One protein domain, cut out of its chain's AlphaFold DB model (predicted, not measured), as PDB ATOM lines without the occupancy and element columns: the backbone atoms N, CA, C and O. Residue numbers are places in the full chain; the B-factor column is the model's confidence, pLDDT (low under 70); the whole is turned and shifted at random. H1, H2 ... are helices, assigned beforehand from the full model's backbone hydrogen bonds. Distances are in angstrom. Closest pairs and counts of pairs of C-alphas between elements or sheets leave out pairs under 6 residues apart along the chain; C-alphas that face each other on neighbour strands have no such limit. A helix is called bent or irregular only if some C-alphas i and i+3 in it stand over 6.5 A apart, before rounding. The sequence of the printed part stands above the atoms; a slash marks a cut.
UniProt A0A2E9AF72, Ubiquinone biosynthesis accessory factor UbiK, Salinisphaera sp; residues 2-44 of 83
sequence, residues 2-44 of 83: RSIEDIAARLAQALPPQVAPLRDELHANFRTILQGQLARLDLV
ATOM      1  N   ARG A   2     140.973 125.493  90.952       57.22
ATOM      2  CA  ARG A   2     140.751 126.935  91.165       57.22
ATOM      3  C   ARG A   2     141.900 127.421  92.034       57.22
ATOM      4  O   ARG A   2     142.029 126.959  93.165       57.22
ATOM      5  N   SER A   3     142.778 128.236  91.469       74.62
ATOM      6  CA  SER A   3     143.908 128.779  92.207       74.62
ATOM      7  C   SER A   3     143.402 129.835  93.190       74.62
ATOM      8  O   SER A   3     142.357 130.452  92.976       74.62
ATOM      9  N   ILE A   4     144.130 130.043  94.288       78.94
ATOM     10  CA  ILE A   4     143.869 131.170  95.196       78.94
ATOM     11  C   ILE A   4     143.911 132.491  94.404       78.94
ATOM     12  O   ILE A   4     143.108 133.381  94.669       78.94
ATOM     13  N   GLU A   5     144.757 132.560  93.369       80.00
ATOM     14  CA  GLU A   5     144.789 133.626  92.361       80.00
ATOM     15  C   GLU A   5     143.433 133.846  91.672       80.00
ATOM     16  O   GLU A   5     142.968 134.977  91.607       80.00
ATOM     17  N   ASP A   6     142.753 132.794  91.205       83.62
ATOM     18  CA  ASP A   6     141.459 132.936  90.517       83.62
ATOM     19  C   ASP A   6     140.374 133.489  91.447       83.62
ATOM     20  O   ASP A   6     139.485 134.229  91.020       83.62
ATOM     21  N   ILE A   7     140.419 133.103  92.724       83.19
ATOM     22  CA  ILE A   7     139.472 133.569  93.741       83.19
ATOM     23  C   ILE A   7     139.759 135.034  94.077       83.19
ATOM     24  O   ILE A   7     138.832 135.846  94.086       83.19
ATOM     25  N   ALA A   8     141.029 135.386  94.282       81.19
ATOM     26  CA  ALA A   8     141.456 136.757  94.539       81.19
ATOM     27  C   ALA A   8     141.138 137.685  93.352       81.19
ATOM     28  O   ALA A   8     140.602 138.775  93.551       81.19
ATOM     29  N   ALA A   9     141.360 137.233  92.115       81.75
ATOM     30  CA  ALA A   9     141.046 137.983  90.902       81.75
ATOM     31  C   ALA A   9     139.536 138.214  90.733       81.75
ATOM     32  O   ALA A   9     139.115 139.319  90.396       81.75
ATOM     33  N   ARG A  10     138.700 137.205  91.011       82.81
ATOM     34  CA  ARG A  10     137.232 137.349  90.975       82.81
ATOM     35  C   ARG A  10     136.720 138.313  92.042       82.81
ATOM     36  O   ARG A  10     135.828 139.104  91.757       82.81
ATOM     37  N   LEU A  11     137.293 138.268  93.244       80.81
ATOM     38  CA  LEU A  11     136.994 139.227  94.312       80.81
ATOM     39  C   LEU A  11     137.392 140.650  93.912       80.81
ATOM     40  O   LEU A  11     136.605 141.571  94.096       80.81
ATOM     41  N   ALA A  12     138.565 140.820  93.298       77.62
ATOM     42  CA  ALA A  12     139.027 142.114  92.808       77.62
ATOM     43  C   ALA A  12     138.150 142.668  91.666       77.62
ATOM     44  O   ALA A  12     137.941 143.875  91.588       77.62
ATOM     45  N   GLN A  13     137.604 141.807  90.802       79.88
ATOM     46  CA  GLN A  13     136.669 142.198  89.737       79.88
ATOM     47  C   GLN A  13     135.274 142.573  90.257       79.88
ATOM     48  O   GLN A  13     134.559 143.317  89.593       79.88
ATOM     49  N   ALA A  14     134.886 142.083  91.437       82.38
ATOM     50  CA  ALA A  14     133.627 142.436  92.089       82.38
ATOM     51  C   ALA A  14     133.692 143.781  92.844       82.38
ATOM     52  O   ALA A  14     132.702 144.192  93.453       82.38
ATOM     53  N   LEU A  15     134.845 144.462  92.832       79.62
ATOM     54  CA  LEU A  15     135.026 145.734  93.522       79.62
ATOM     55  C   LEU A  15     134.333 146.899  92.786       79.62
ATOM     56  O   LEU A  15     134.397 146.977  91.556       79.62
ATOM     57  N   PRO A  16     133.724 147.851  93.519       79.06
ATOM     58  CA  PRO A  16     133.141 149.052  92.930       79.06
ATOM     59  C   PRO A  16     134.177 149.906  92.170       79.06
ATOM     60  O   PRO A  16     135.336 149.987  92.584       79.06
ATOM     61  N   PRO A  17     133.781 150.633  91.110       73.12
ATOM     62  CA  PRO A  17     134.707 151.446  90.316       73.12
ATOM     63  C   PRO A  17     135.391 152.562  91.121       73.12
ATOM     64  O   PRO A  17     136.478 153.001  90.758       73.12
ATOM     65  N   GLN A  18     134.809 152.987  92.248       76.81
ATOM     66  CA  GLN A  18     135.381 154.002  93.142       76.81
ATOM     67  C   GLN A  18     136.667 153.537  93.847       76.81
ATOM     68  O   GLN A  18     137.466 154.371  94.259       76.81
ATOM     69  N   VAL A  19     136.887 152.222  93.971       76.94
ATOM     70  CA  VAL A  19     138.083 151.636  94.604       76.94
ATOM     71  C   VAL A  19     139.043 150.998  93.591       76.94
ATOM     72  O   VAL A  19     140.058 150.423  93.976       76.94
ATOM     73  N   ALA A  20     138.766 151.138  92.289       69.62
ATOM     74  CA  ALA A  20     139.612 150.640  91.205       69.62
ATOM     75  C   ALA A  20     141.087 151.108  91.253       69.62
ATOM     76  O   ALA A  20     141.948 150.302  90.889       69.62
ATOM     77  N   PRO A  21     141.428 152.332  91.722       78.62
ATOM     78  CA  PRO A  21     142.826 152.748  91.875       78.62
ATOM     79  C   PRO A  21     143.599 151.937  92.926       78.62
ATOM     80  O   PRO A  21     144.811 151.809  92.815       78.62
ATOM     81  N   LEU A  22     142.903 151.362  93.917       80.12
ATOM     82  CA  LEU A  22     143.476 150.529  94.986       80.12
ATOM     83  C   LEU A  22     143.358 149.022  94.693       80.12
ATOM     84  O   LEU A  22     143.647 148.192  95.554       80.12
ATOM     85  N   ARG A  23     142.919 148.635  93.489       78.25
ATOM     86  CA  ARG A  23     142.635 147.236  93.131       78.25
ATOM     87  C   ARG A  23     143.821 146.305  93.395       78.25
ATOM     88  O   ARG A  23     143.612 145.205  93.899       78.25
ATOM     89  N   ASP A  24     145.036 146.730  93.064       80.12
ATOM     90  CA  ASP A  24     146.227 145.880  93.179       80.12
ATOM     91  C   ASP A  24     146.651 145.684  94.650       80.12
ATOM     92  O   ASP A  24     146.990 144.568  95.049       80.12
ATOM     93  N   GLU A  25     146.518 146.715  95.494       82.38
ATOM     94  CA  GLU A  25     146.715 146.610  96.950       82.38
ATOM     95  C   GLU A  25     145.643 145.730  97.608       82.38
ATOM     96  O   GLU A  25     145.950 144.868  98.436       82.38
ATOM     97  N   LEU A  26     144.381 145.890  97.201       82.00
ATOM     98  CA  LEU A  26     143.277 145.060  97.681       82.00
ATOM     99  C   LEU A  26     143.450 143.600  97.261       82.00
ATOM    100  O   LEU A  26     143.210 142.708  98.070       82.00
ATOM    101  N   HIS A  27     143.913 143.339  96.039       81.00
ATOM    102  CA  HIS A  27     144.209 141.990  95.562       81.00
ATOM    103  C   HIS A  27     145.277 141.301  96.425       81.00
ATOM    104  O   HIS A  27     145.077 140.167  96.867       81.00
ATOM    105  N   ALA A  28     146.378 141.998  96.724       84.06
ATOM    106  CA  ALA A  28     147.425 141.485  97.606       84.06
ATOM    107  C   ALA A  28     146.897 141.212  99.027       84.06
ATOM    108  O   ALA A  28     147.165 140.153  99.597       84.06
ATOM    109  N   ASN A  29     146.082 142.120  99.571       86.25
ATOM    110  CA  ASN A  29     145.462 141.941 100.881       86.25
ATOM    111  C   ASN A  29     144.480 140.753 100.903       86.25
ATOM    112  O   ASN A  29     144.523 139.927 101.815       86.25
ATOM    113  N   PHE A  30     143.641 140.602  99.873       84.81
ATOM    114  CA  PHE A  30     142.729 139.465  99.746       84.81
ATOM    115  C   PHE A  30     143.474 138.139  99.658       84.81
ATOM    116  O   PHE A  30     143.062 137.186 100.314       84.81
ATOM    117  N   ARG A  31     144.582 138.066  98.913       85.31
ATOM    118  CA  ARG A  31     145.419 136.861  98.854       85.31
ATOM    119  C   ARG A  31     145.911 136.465 100.245       85.31
ATOM    120  O   ARG A  31     145.716 135.319 100.640       85.31
ATOM    121  N   THR A  32     146.486 137.403 100.995       87.75
ATOM    122  CA  THR A  32     146.992 137.150 102.354       87.75
ATOM    123  C   THR A  32     145.878 136.721 103.307       87.75
ATOM    124  O   THR A  32     146.034 135.748 104.044       87.75
ATOM    125  N   ILE A  33     144.723 137.394 103.265       87.75
ATOM    126  CA  ILE A  33     143.565 137.035 104.091       87.75
ATOM    127  C   ILE A  33     143.066 135.635 103.728       87.75
ATOM    128  O   ILE A  33     142.871 134.821 104.623       87.75
ATOM    129  N   LEU A  34     142.890 135.328 102.439       87.25
ATOM    130  CA  LEU A  34     142.435 134.015 101.977       87.25
ATOM    131  C   LEU A  34     143.412 132.913 102.379       87.25
ATOM    132  O   LEU A  34     142.978 131.888 102.892       87.25
ATOM    133  N   GLN A  35     144.718 133.128 102.211       85.38
ATOM    134  CA  GLN A  35     145.743 132.187 102.664       85.38
ATOM    135  C   GLN A  35     145.673 131.964 104.177       85.38
ATOM    136  O   GLN A  35     145.678 130.820 104.624       85.38
ATOM    137  N   GLY A  36     145.528 133.037 104.958       87.81
ATOM    138  CA  GLY A  36     145.368 132.958 106.407       87.81
ATOM    139  C   GLY A  36     144.081 132.250 106.840       87.81
ATOM    140  O   GLY A  36     144.112 131.462 107.776       87.81
ATOM    141  N   GLN A  37     142.952 132.484 106.162       87.50
ATOM    142  CA  GLN A  37     141.692 131.797 106.469       87.50
ATOM    143  C   GLN A  37     141.734 130.323 106.060       87.50
ATOM    144  O   GLN A  37     141.317 129.481 106.849       87.50
ATOM    145  N   LEU A  38     142.268 129.990 104.879       86.06
ATOM    146  CA  LEU A  38     142.417 128.596 104.446       86.06
ATOM    147  C   LEU A  38     143.349 127.814 105.377       86.06
ATOM    148  O   LEU A  38     143.047 126.672 105.689       86.06
ATOM    149  N   ALA A  39     144.426 128.428 105.874       84.00
ATOM    150  CA  ALA A  39     145.320 127.796 106.847       84.00
ATOM    151  C   ALA A  39     144.653 127.515 108.208       84.00
ATOM    152  O   ALA A  39     145.151 126.701 108.978       84.00
ATOM    153  N   ARG A  40     143.543 128.198 108.521       86.25
ATOM    154  CA  ARG A  40     142.736 127.951 109.729       86.25
ATOM    155  C   ARG A  40     141.647 126.901 109.522       86.25
ATOM    156  O   ARG A  40     141.015 126.509 110.500       86.25
ATOM    157  N   LEU A  41     141.393 126.487 108.283       88.38
ATOM    158  CA  LEU A  41     140.533 125.347 107.998       88.38
ATOM    159  C   LEU A  41     141.348 124.065 108.198       88.38
ATOM    160  O   LEU A  41     142.547 124.044 107.932       88.38
ATOM    161  N   ASP A  42     140.690 123.000 108.645       82.31
ATOM    162  CA  ASP A  42     141.289 121.668 108.785       82.31
ATOM    163  C   ASP A  42     141.467 121.023 107.398       82.31
ATOM    164  O   ASP A  42     140.708 120.154 106.968       82.31
ATOM    165  N   LEU A  43     142.391 121.581 106.611       86.06
ATOM    166  CA  LEU A  43     142.662 121.146 105.248       86.06
ATOM    167  C   LEU A  43     143.654 119.991 105.268       86.06
ATOM    168  O   LEU A  43     144.767 120.117 105.770       86.06
ATOM    169  N   VAL A  44     143.274 118.894 104.620       85.31
ATOM    170  CA  VAL A  44     144.184 117.777 104.371       85.31
ATOM    171  C   VAL A  44     145.070 118.119 103.167       85.31
ATOM    172  O   VAL A  44     144.538 118.507 102.115       85.31
TER     173      VAL A  44
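Overview. This is residues 2 to 44 of the 83 residues of the protein "Ubiquinone biosynthesis accessory factor UbiK" of Salinisphaera sp (UniProt A0A2E9AF72). This is a helical hairpin of unequal arms: a short helix, H1, folds back through a tight turn onto a much longer helix, H2, which makes the length of the rod. H2 has a kink of 75 degrees near residue 24, so its first turns swing aside at the end where the two helices are linked, and residues 39 to 44 stick out at the other end. The printed part has 43 residues with two named helices, H1 then H2, and no named strand; its class is all helix. It is only just loose, close to compact, with a radius of gyration of the C-alphas of 11.5 A, and it spans 38 by 17 by 12 A.

Along the chain. Start at Arg 2 and go to C-alpha 4 at (143.869, 131.170, 95.196), where H1 begins; it covers residues 4 to 13 and measures 14.3 A from first to last C-alpha. Residues 14 to 16 lead to C-alpha 17 at (134.707, 151.446, 90.316), where H2 begins; it covers residues 17 to 39, measures 30.7 A and ends at C-alpha 39 at (145.320, 127.796, 106.847). H2 is irregular: C-alphas 21 and 24 are 7.8 A apart.

Arrangement. H1 and H2 form a helical hairpin over a tight link of 3 residues. They touch, with 14 pairs of C-alphas within 8 A; look at Ala 8 and Arg 31, whose C-alphas are the closest, 5.9 A apart. The two helices run opposite ways at a shallow tilt of 28 degrees, though the line of H2 is a rough one. In H1 every O i to N i+4 pair is within hydrogen-bond range; in H2 15 of 19 are.

Size, cuts and confidence. The two C-alphas farthest apart are those of Gln 18 and Val 44, at 38.9 A. The printed part has no cut, and residues 39 to 44 stand free. The mean pLDDT of the printed part is 81.5, and the model's confidence is under 70 at residues 2 and 20.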